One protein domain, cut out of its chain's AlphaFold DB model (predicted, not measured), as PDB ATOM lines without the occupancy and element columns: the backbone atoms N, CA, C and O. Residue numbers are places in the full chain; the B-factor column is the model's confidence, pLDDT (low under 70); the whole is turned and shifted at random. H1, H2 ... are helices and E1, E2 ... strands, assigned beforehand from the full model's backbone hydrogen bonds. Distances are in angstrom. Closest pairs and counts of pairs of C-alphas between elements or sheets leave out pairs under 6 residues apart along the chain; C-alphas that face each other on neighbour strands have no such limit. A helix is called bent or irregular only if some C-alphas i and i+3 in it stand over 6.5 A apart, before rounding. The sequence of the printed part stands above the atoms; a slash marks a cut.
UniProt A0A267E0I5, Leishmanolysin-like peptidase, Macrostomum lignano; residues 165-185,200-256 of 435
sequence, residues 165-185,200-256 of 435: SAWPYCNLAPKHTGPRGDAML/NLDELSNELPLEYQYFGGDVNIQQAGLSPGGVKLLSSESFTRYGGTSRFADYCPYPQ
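This is residues 165 to 185 and 200 to 256 of the 435 residues of the protein "Leishmanolysin-like peptidase" of Macrostomum lignano (UniProt A0A267E0I5). Loops with little regular structure make most of this body; strand pair E1 and E4 lies near the middle, hairpin E2 and E3 farther out. Of 78 printed residues, 18 are in named elements, in order E1, E2, E3, H1, E4: mixed class, two antiparallel sheets. It is compact, radius of gyration of the C-alphas 12.5 A, spans 36 by 27 by 24 A.

After residues 165 to 185, E1 is residues 201 to 203, 7.3 A, from C-alpha 201 at (170.675, 232.922, 209.166). E2 is 222 to 224, 6.6 A; E3 is 231 to 233, 6.7 A. H1 is 236 to 241, 10.6 A, irregular: C-alphas 237 and 240 are 7.8 A apart. E4 is 242 to 244, 7.3 A, ending at C-alpha 244 (173.636, 234.226, 206.093).

Within hydrogen-bond range, N 202 and O 243 of antiparallel E1 and E4 are 3.0 A apart; N 223 and O 232 of hairpin E2 and E3, 2.8 A. Residues 172 to 173 pair parallel with 222 to 223 of E2. The closest C-alphas of E1 and H1, Glu 203 and Arg 241, are 5.4 A apart. H1 has 0 of 2 O i to N i+4 pairs within range, 2 of 3 O i to N i+3.

Residues 186 to 199 are not printed; C-alphas 185 and 200 are 11.0 A apart. Link E1 to E2 is long, 18 residues. Model pLDDT is under 70 at 175 to 184, 225 to 230 and 236 to 238.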
ATOM      1  N   SER A 165     168.874 216.924 205.150       83.56
ATOM      2  CA  SER A 165     169.743 217.765 205.974       83.56
ATOM      3  C   SER A 165     170.360 218.895 205.155       83.56
ATOM      4  O   SER A 165     171.071 218.651 204.186       83.56
ATOM      5  N   ALA A 166     170.179 220.135 205.614       89.44
ATOM      6  CA  ALA A 166     170.833 221.302 205.022       89.44
ATOM      7  C   ALA A 166     172.356 221.349 205.277       89.44
ATOM      8  O   ALA A 166     173.042 222.167 204.665       89.44
ATOM      9  N   TRP A 167     172.889 220.482 206.152       89.00
ATOM     10  CA  TRP A 167     174.308 220.443 206.523       89.00
ATOM     11  C   TRP A 167     175.218 220.354 205.287       89.00
ATOM     12  O   TRP A 167     174.941 219.515 204.430       89.00
ATOM     13  N   PRO A 168     176.299 221.154 205.177       92.12
ATOM     14  CA  PRO A 168     176.908 221.994 206.217       92.12
ATOM     15  C   PRO A 168     176.308 223.400 206.339       92.12
ATOM     16  O   PRO A 168     176.708 224.165 207.211       92.12
ATOM     17  N   TYR A 169     175.352 223.752 205.482       94.81
ATOM     18  CA  TYR A 169     174.577 224.983 205.602       94.81
ATOM     19  C   TYR A 169     173.445 224.804 206.619       94.81
ATOM     20  O   TYR A 169     173.332 223.779 207.303       94.81
ATOM     21  N   CYS A 170     172.592 225.814 206.762       92.75
ATOM     22  CA  CYS A 170     171.456 225.730 207.666       92.75
ATOM     23  C   CYS A 170     170.283 226.602 207.217       92.75
ATOM     24  O   CYS A 170     170.454 227.708 206.724       92.75
ATOM     25  N   ASN A 171     169.065 226.118 207.443       91.06
ATOM     26  CA  ASN A 171     167.823 226.844 207.173       91.06
ATOM     27  C   ASN A 171     167.040 227.160 208.457       91.06
ATOM     28  O   ASN A 171     165.842 227.426 208.398       91.06
ATOM     29  N   LEU A 172     167.704 227.097 209.616       87.75
ATOM     30  CA  LEU A 172     167.106 227.322 210.928       87.75
ATOM     31  C   LEU A 172     167.490 228.706 211.461       87.75
ATOM     32  O   LEU A 172     168.578 228.877 212.001       87.75
ATOM     33  N   ALA A 173     166.590 229.677 211.354       86.56
ATOM     34  CA  ALA A 173     166.772 231.004 211.921       86.56
ATOM     35  C   ALA A 173     166.818 230.926 213.468       86.56
ATOM     36  O   ALA A 173     165.899 230.373 214.089       86.56
ATOM     37  N   PRO A 174     167.868 231.476 214.109       76.62
ATOM     38  CA  PRO A 174     168.111 231.382 215.547       76.62
ATOM     39  C   PRO A 174     167.359 232.440 216.389       76.62
ATOM     40  O   PRO A 174     167.336 232.314 217.613       76.62
ATOM     41  N   LYS A 175     166.782 233.490 215.772       66.50
ATOM     42  CA  LYS A 175     166.162 234.677 216.419       66.50
ATOM     43  C   LYS A 175     164.640 234.560 216.610       66.50
ATOM     44  O   LYS A 175     163.979 233.920 215.797       66.50
ATOM     45  N   HIS A 176     163.951 235.298 217.499       55.75
ATOM     46  CA  HIS A 176     164.175 236.012 218.787       55.75
ATOM     47  C   HIS A 176     162.892 236.862 218.968       55.75
ATOM     48  O   HIS A 176     162.671 237.754 218.157       55.75
ATOM     49  N   THR A 177     162.062 236.598 219.980       47.25
ATOM     50  CA  THR A 177     161.170 237.532 220.720       47.25
ATOM     51  C   THR A 177     160.058 236.718 221.377       47.25
ATOM     52  O   THR A 177     159.021 236.422 220.791       47.25
ATOM     53  N   GLY A 178     160.269 236.336 222.636       43.53
ATOM     54  CA  GLY A 178     159.122 236.140 223.515       43.53
ATOM     55  C   GLY A 178     158.538 237.516 223.875       43.53
ATOM     56  O   GLY A 178     159.301 238.485 223.896       43.53
ATOM     57  N   PRO A 179     157.251 237.625 224.243       38.88
ATOM     58  CA  PRO A 179     156.603 238.885 224.649       38.88
ATOM     59  C   PRO A 179     157.276 239.646 225.815       38.88
ATOM     60  O   PRO A 179     156.818 240.718 226.187       38.88
ATOM     61  N   ARG A 180     158.333 239.081 226.421       43.50
ATOM     62  CA  ARG A 180     159.080 239.608 227.576       43.50
ATOM     63  C   ARG A 180     160.578 239.868 227.329       43.50
ATOM     64  O   ARG A 180     161.236 240.360 228.232       43.50
ATOM     65  N   GLY A 181     161.115 239.587 226.134       43.81
ATOM     66  CA  GLY A 181     162.530 239.853 225.804       43.81
ATOM     67  C   GLY A 181     163.533 238.718 226.091       43.81
ATOM     68  O   GLY A 181     164.710 238.861 225.767       43.81
ATOM     69  N   ASP A 182     163.088 237.564 226.595       52.16
ATOM     70  CA  ASP A 182     163.958 236.459 227.049       52.16
ATOM     71  C   ASP A 182     164.164 235.375 225.967       52.16
ATOM     72  O   ASP A 182     163.720 234.235 226.113       52.16
ATOM     73  N   ALA A 183     164.757 235.700 224.818       58.25
ATOM     74  CA  ALA A 183     164.899 234.708 223.745       58.25
ATOM     75  C   ALA A 183     166.112 233.779 223.939       58.25
ATOM     76  O   ALA A 183     167.223 234.227 224.218       58.25
ATOM     77  N   MET A 184     165.873 232.474 223.773       66.75
ATOM     78  CA  MET A 184     166.887 231.428 223.880       66.75
ATOM     79  C   MET A 184     167.522 231.149 222.514       66.75
ATOM     80  O   MET A 184     166.832 230.742 221.581       66.75
ATOM     81  N   LEU A 185     168.840 231.311 222.408       78.12
ATOM     82  CA  LEU A 185     169.593 231.013 221.189       78.12
ATOM     83  C   LEU A 185     169.746 229.493 221.021       78.12
ATOM     84  O   LEU A 185     170.376 228.828 221.851       78.12
ATOM     85  N   ASN A 200     173.848 231.168 211.370       91.31
ATOM     86  CA  ASN A 200     173.937 232.620 211.194       91.31
ATOM     87  C   ASN A 200     172.927 233.190 210.177       91.31
ATOM     88  O   ASN A 200     173.190 234.235 209.576       91.31
ATOM     89  N   LEU A 201     171.807 232.493 209.979       92.56
ATOM     90  CA  LEU A 201     170.675 232.922 209.166       92.56
ATOM     91  C   LEU A 201     169.917 234.037 209.887       92.56
ATOM     92  O   LEU A 201     169.470 233.830 211.010       92.56
ATOM     93  N   ASP A 202     169.734 235.187 209.252       89.44
ATOM     94  CA  ASP A 202     168.953 236.291 209.820       89.44
ATOM     95  C   ASP A 202     168.202 237.050 208.720       89.44
ATOM     96  O   ASP A 202     168.447 236.854 207.526       89.44
ATOM     97  N   GLU A 203     167.287 237.918 209.139       90.31
ATOM     98  CA  GLU A 203     166.665 238.908 208.267       90.31
ATOM     99  C   GLU A 203     167.560 240.147 208.171       90.31
ATOM    100  O   GLU A 203     167.824 240.831 209.162       90.31
ATOM    101  N   LEU A 204     168.043 240.437 206.968       90.75
ATOM    102  CA  LEU A 204     168.933 241.560 206.703       90.75
ATOM    103  C   LEU A 204     168.137 242.845 206.460       90.75
ATOM    104  O   LEU A 204     166.959 242.823 206.110       90.75
ATOM    105  N   SER A 205     168.789 243.995 206.631       90.94
ATOM    106  CA  SER A 205     168.136 245.305 206.488       90.94
ATOM    107  C   SER A 205     167.669 245.603 205.063       90.94
ATOM    108  O   SER A 205     166.704 246.336 204.875       90.94
ATOM    109  N   ASN A 206     168.365 245.052 204.068       91.44
ATOM    110  CA  ASN A 206     168.112 245.279 202.651       91.44
ATOM    111  C   ASN A 206     167.808 243.952 201.961       91.44
ATOM    112  O   ASN A 206     168.232 242.891 202.424       91.44
ATOM    113  N   GLU A 207     167.106 244.024 200.832       94.06
ATOM    114  CA  GLU A 207     166.954 242.863 199.960       94.06
ATOM    115  C   GLU A 207     168.310 242.398 199.436       94.06
ATOM    116  O   GLU A 207     169.188 243.200 199.106       94.06
ATOM    117  N   LEU A 208     168.472 241.080 199.375       95.69
ATOM    118  CA  LEU A 208     169.653 240.458 198.803       95.69
ATOM    119  C   LEU A 208     169.618 240.550 197.273       95.69
ATOM    120  O   LEU A 208     168.532 240.468 196.688       95.69
ATOM    121  N   PRO A 209     170.777 240.636 196.596       95.75
ATOM    122  CA  PRO A 209     170.853 240.407 195.155       95.75
ATOM    123  C   PRO A 209     170.214 239.065 194.771       95.75
ATOM    124  O   PRO A 209     170.241 238.111 195.553       95.75
ATOM    125  N   LEU A 210     169.617 238.983 193.582       95.94
ATOM    126  CA  LEU A 210     168.780 237.843 193.189       95.94
ATOM    127  C   LEU A 210     169.551 236.510 193.188       95.94
ATOM    128  O   LEU A 210     169.005 235.464 193.546       95.94
ATOM    129  N   GLU A 211     170.833 236.551 192.839       96.38
ATOM    130  CA  GLU A 211     171.770 235.430 192.864       96.38
ATOM    131  C   GLU A 211     172.057 234.895 194.279       96.38
ATOM    132  O   GLU A 211     172.439 233.734 194.427       96.38
ATOM    133  N   TYR A 212     171.806 235.690 195.324       96.94
ATOM    134  CA  TYR A 212     172.029 235.332 196.732       96.94
ATOM    135  C   TYR A 212     170.728 235.136 197.525       96.94
ATOM    136  O   TYR A 212     170.752 234.917 198.734       96.94
ATOM    137  N   GLN A 213     169.571 235.167 196.857       95.88
ATOM    138  CA  GLN A 213     168.282 234.834 197.465       95.88
ATOM    139  C   GLN A 213     168.038 233.318 197.420       95.88
ATOM    140  O   GLN A 213     167.596 232.767 196.409       95.88
ATOM    141  N   TYR A 214     168.331 232.633 198.527       95.69
ATOM    142  CA  TYR A 214     168.296 231.163 198.610       95.69
ATOM    143  C   TYR A 214     167.000 230.567 199.150       95.69
ATOM    144  O   TYR A 214     166.854 229.351 199.147       95.69
ATOM    145  N   PHE A 215     166.080 231.378 199.655       93.62
ATOM    146  CA  PHE A 215     164.854 230.880 200.268       93.62
ATOM    147  C   PHE A 215     163.651 231.164 199.372       93.62
ATOM    148  O   PHE A 215     163.529 232.245 198.794       93.62
ATOM    149  N   GLY A 216     162.772 230.173 199.246       87.69
ATOM    150  CA  GLY A 216     161.683 230.136 198.272       87.69
ATOM    151  C   GLY A 216     161.697 228.844 197.453       87.69
ATOM    152  O   GLY A 216     162.702 228.135 197.401       87.69
ATOM    153  N   GLY A 217     160.560 228.524 196.831       83.00
ATOM    154  CA  GLY A 217     160.384 227.263 196.109       83.00
ATOM    155  C   GLY A 217     160.545 226.058 197.040       83.00
ATOM    156  O   GLY A 217     159.754 225.880 197.966       83.00
ATOM    157  N   ASP A 218     161.592 225.266 196.810       85.25
ATOM    158  CA  ASP A 218     161.867 224.009 197.522       85.25
ATOM    159  C   ASP A 218     162.603 224.197 198.864       85.25
ATOM    160  O   ASP A 218     162.749 223.244 199.634       85.25
ATOM    161  N   VAL A 219     163.088 225.408 199.163       90.00
ATOM    162  CA  VAL A 219     163.874 225.690 200.373       90.00
ATOM    163  C   VAL A 219     163.131 226.672 201.274       90.00
ATOM    164  O   VAL A 219     163.010 227.858 200.976       90.00
ATOM    165  N   ASN A 220     162.668 226.168 202.418       89.19
ATOM    166  CA  ASN A 220     161.938 226.941 203.422       89.19
ATOM    167  C   ASN A 220     162.812 227.290 204.629       89.19
ATOM    168  O   ASN A 220     163.719 226.535 204.994       89.19
ATOM    169  N   ILE A 221     162.470 228.395 205.291       87.75
ATOM    170  CA  ILE A 221     163.081 228.797 206.557       87.75
ATOM    171  C   ILE A 221     162.298 228.203 207.721       87.75
ATOM    172  O   ILE A 221     161.083 228.370 207.851       87.75
ATOM    173  N   GLN A 222     163.037 227.537 208.593       86.62
ATOM    174  CA  GLN A 222     162.601 227.078 209.895       86.62
ATOM    175  C   GLN A 222     162.979 228.130 210.935       86.62
ATOM    176  O   GLN A 222     164.110 228.594 210.963       86.62
ATOM    177  N   GLN A 223     162.068 228.497 211.822       81.06
ATOM    178  CA  GLN A 223     162.350 229.358 212.964       81.06
ATOM    179  C   GLN A 223     162.327 228.529 214.244       81.06
ATOM    180  O   GLN A 223     161.372 227.786 214.485       81.06
ATOM    181  N   ALA A 224     163.360 228.660 215.077       75.12
ATOM    182  CA  ALA A 224     163.383 228.016 216.386       75.12
ATOM    183  C   ALA A 224     162.274 228.588 217.297       75.12
ATOM    184  O   ALA A 224     162.164 229.801 217.478       75.12
ATOM    185  N   GLY A 225     161.437 227.713 217.860       64.00
ATOM    186  CA  GLY A 225     160.343 228.064 218.766       64.00
ATOM    187  C   GLY A 225     160.765 228.180 220.237       64.00
ATOM    188  O   GLY A 225     161.860 227.777 220.628       64.00
ATOM    189  N   LEU A 226     159.858 228.723 221.065       53.75
ATOM    190  CA  LEU A 226     160.023 228.865 222.526       53.75
ATOM    191  C   LEU A 226     159.825 227.547 223.296       53.75
ATOM    192  O   LEU A 226     160.228 227.444 224.454       53.75
ATOM    193  N   SER A 227     159.194 226.552 222.669       55.47
ATOM    194  CA  SER A 227     159.053 225.212 223.233       55.47
ATOM    195  C   SER A 227     160.227 224.327 222.803       55.47
ATOM    196  O   SER A 227     160.646 224.418 221.645       55.47
ATOM    197  N   PRO A 228     160.711 223.440 223.689       50.62
ATOM    198  CA  PRO A 228     161.629 222.359 223.340       50.62
ATOM    199  C   PRO A 228     161.195 221.660 222.028       50.62
ATOM    200  O   PRO A 228     160.030 221.285 221.895       50.62
ATOM    201  N   GLY A 229     162.083 221.592 221.029       55.09
ATOM    202  CA  GLY A 229     161.833 220.949 219.731       55.09
ATOM    203  C   GLY A 229     160.902 221.701 218.771       55.09
ATOM    204  O   GLY A 229     160.735 221.276 217.628       55.09
ATOM    205  N   GLY A 230     160.317 222.828 219.188       64.56
ATOM    206  CA  GLY A 230     159.384 223.606 218.378       64.56
ATOM    207  C   GLY A 230     160.075 224.283 217.197       64.56
ATOM    208  O   GLY A 230     161.064 224.995 217.368       64.56
ATOM    209  N   VAL A 231     159.534 224.094 215.997       71.56
ATOM    210  CA  VAL A 231     159.955 224.799 214.784       71.56
ATOM    211  C   VAL A 231     158.718 225.369 214.105       71.56
ATOM    212  O   VAL A 231     157.734 224.658 213.914       71.56
ATOM    213  N   LYS A 232     158.763 226.650 213.735       77.44
ATOM    214  CA  LYS A 232     157.728 227.301 212.924       77.44
ATOM    215  C   LYS A 232     158.282 227.565 211.527       77.44
ATOM    216  O   LYS A 232     159.370 228.111 211.404       77.44
ATOM    217  N   LEU A 233     157.545 227.201 210.482       81.12
ATOM    218  CA  LEU A 233     157.886 227.611 209.118       81.12
ATOM    219  C   LEU A 233     157.513 229.087 208.922       81.12
ATOM    220  O   LEU A 233     156.409 229.499 209.288       81.12
ATOM    221  N   LEU A 234     158.439 229.883 208.388       78.44
ATOM    222  CA  LEU A 234     158.188 231.292 208.067       78.44
ATOM    223  C   LEU A 234     157.402 231.432 206.754       78.44
ATOM    224  O   LEU A 234     157.547 230.609 205.851       78.44
ATOM    225  N   SER A 235     156.575 232.479 206.653       71.50
ATOM    226  CA  SER A 235     155.848 232.821 205.423       71.50
ATOM    227  C   SER A 235     156.788 233.419 204.369       71.50
ATOM    228  O   SER A 235     157.739 234.131 204.689       71.50
ATOM    229  N   SER A 236     156.505 233.130 203.096       68.25
ATOM    230  CA  SER A 236     157.384 233.414 201.951       68.25
ATOM    231  C   SER A 236     157.533 234.893 201.587       68.25
ATOM    232  O   SER A 236     158.463 235.245 200.861       68.25
ATOM    233  N   GLU A 237     156.660 235.768 202.093       64.25
ATOM    234  CA  GLU A 237     156.607 237.193 201.729       64.25
ATOM    235  C   GLU A 237     157.875 237.979 202.107       64.25
ATOM    236  O   GLU A 237     158.105 239.058 201.571       64.25
ATOM    237  N   SER A 238     158.731 237.448 202.989       65.62
ATOM    238  CA  SER A 238     159.955 238.129 203.444       65.62
ATOM    239  C   SER A 238     161.259 237.438 203.039       65.62
ATOM    240  O   SER A 238     162.328 237.913 203.409       65.62
ATOM    241  N   PHE A 239     161.225 236.355 202.250       86.81
ATOM    242  CA  PHE A 239     162.435 235.585 201.914       86.81
ATOM    243  C   PHE A 239     163.484 236.366 201.100       86.81
ATOM    244  O   PHE A 239     164.638 235.951 201.060       86.81
ATOM    245  N   THR A 240     163.133 237.516 200.511       91.06
ATOM    246  CA  THR A 240     164.079 238.387 199.780       91.06
ATOM    247  C   THR A 240     165.182 238.966 200.668       91.06
ATOM    248  O   THR A 240     166.254 239.298 200.163       91.06
ATOM    249  N   ARG A 241     164.941 239.077 201.981       91.56
ATOM    250  CA  ARG A 241     165.885 239.641 202.961       91.56
ATOM    251  C   ARG A 241     166.598 238.596 203.815       91.56
ATOM    252  O   ARG A 241     167.462 238.960 204.607       91.56
ATOM    253  N   TYR A 242     166.248 237.316 203.697       92.62
ATOM    254  CA  TYR A 242     166.836 236.271 204.534       92.62
ATOM    255  C   TYR A 242     168.072 235.657 203.887       92.62
ATOM    256  O   TYR A 242     168.031 235.185 202.752       92.62
ATOM    257  N   GLY A 243     169.153 235.592 204.656       95.00
ATOM    258  CA  GLY A 243     170.405 234.960 204.257       95.00
ATOM    259  C   GLY A 243     171.359 234.802 205.433       95.00
ATOM    260  O   GLY A 243     171.074 235.207 206.562       95.00
ATOM    261  N   GLY A 244     172.510 234.197 205.173       94.81
ATOM    262  CA  GLY A 244     173.636 234.226 206.093       94.81
ATOM    263  C   GLY A 244     174.117 235.662 206.300       94.81
ATOM    264  O   GLY A 244     174.288 236.422 205.350       94.81
ATOM    265  N   THR A 245     174.378 236.028 207.551       91.81
ATOM    266  CA  THR A 245     174.826 237.382 207.939       91.81
ATOM    267  C   THR A 245     176.197 237.787 207.383       91.81
ATOM    268  O   THR A 245     176.548 238.965 207.392       91.81
ATOM    269  N   SER A 246     176.979 236.835 206.869       92.94
ATOM    270  CA  SER A 246     178.270 237.093 206.233       92.94
ATOM    271  C   SER A 246     178.124 237.179 204.717       92.94
ATOM    272  O   SER A 246     178.057 236.146 204.050       92.94
ATOM    273  N   ARG A 247     178.196 238.394 204.160       94.50
ATOM    274  CA  ARG A 247     178.213 238.590 202.699       94.50
ATOM    275  C   ARG A 247     179.329 237.807 202.005       94.50
ATOM    276  O   ARG A 247     179.078 237.227 200.967       94.50
ATOM    277  N   PHE A 248     180.506 237.719 202.634       95.50
ATOM    278  CA  PHE A 248     181.700 237.022 202.132       95.50
ATOM    279  C   PHE A 248     181.522 235.505 202.004       95.50
ATOM    280  O   PHE A 248     182.316 234.829 201.382       95.50
ATOM    281  N   ALA A 249     180.483 234.937 202.621       96.06
ATOM    282  CA  ALA A 249     180.141 233.532 202.419       96.06
ATOM    283  C   ALA A 249     179.061 233.385 201.335       96.06
ATOM    284  O   ALA A 249     178.189 232.528 201.463       96.06
ATOM    285  N   ASP A 250     179.047 234.280 200.343       96.62
ATOM    286  CA  ASP A 250     177.967 234.459 199.365       96.62
ATOM    287  C   ASP A 250     176.571 234.576 200.019       96.62
ATOM    288  O   ASP A 250     175.586 234.085 199.484       96.62
ATOM    289  N   TYR A 251     176.454 235.141 201.227       96.50
ATOM    290  CA  TYR A 251     175.222 235.107 202.042       96.50
ATOM    291  C   TYR A 251     174.662 233.698 202.311       96.50
ATOM    292  O   TYR A 251     173.498 233.548 202.692       96.50
ATOM    293  N   CYS A 252     175.444 232.635 202.121       97.19
ATOM    294  CA  CYS A 252     175.019 231.301 202.503       97.19
ATOM    295  C   CYS A 252     174.953 231.210 204.031       97.19
ATOM    296  O   CYS A 252     175.908 231.588 204.709       97.19
ATOM    297  N   PRO A 253     173.843 230.724 204.603       95.62
ATOM    298  CA  PRO A 253     173.735 230.515 206.039       95.62
ATOM    299  C   PRO A 253     174.479 229.246 206.462       95.62
ATOM    300  O   PRO A 253     174.301 228.180 205.873       95.62
ATOM    301  N   TYR A 254     175.293 229.346 207.508       93.19
ATOM    302  CA  TYR A 254     176.082 228.244 208.053       93.19
ATOM    303  C   TYR A 254     176.172 228.295 209.588       93.19
ATOM    304  O   TYR A 254     175.937 229.337 210.210       93.19
ATOM    305  N   PRO A 255     176.520 227.169 210.237       90.44
ATOM    306  CA  PRO A 255     176.829 227.122 211.661       90.44
ATOM    307  C   PRO A 255     178.098 227.920 212.004       90.44
ATOM    308  O   PRO A 255     179.228 227.480 211.792       90.44
ATOM    309  N   GLN A 256     177.922 229.089 212.611       87.44
ATOM    310  CA  GLN A 256     178.991 230.010 212.979       87.44
ATOM    311  C   GLN A 256     179.326 229.929 214.477       87.44
ATOM    312  O   GLN A 256     178.458 229.667 215.315       87.44
TER     313      GLN A 256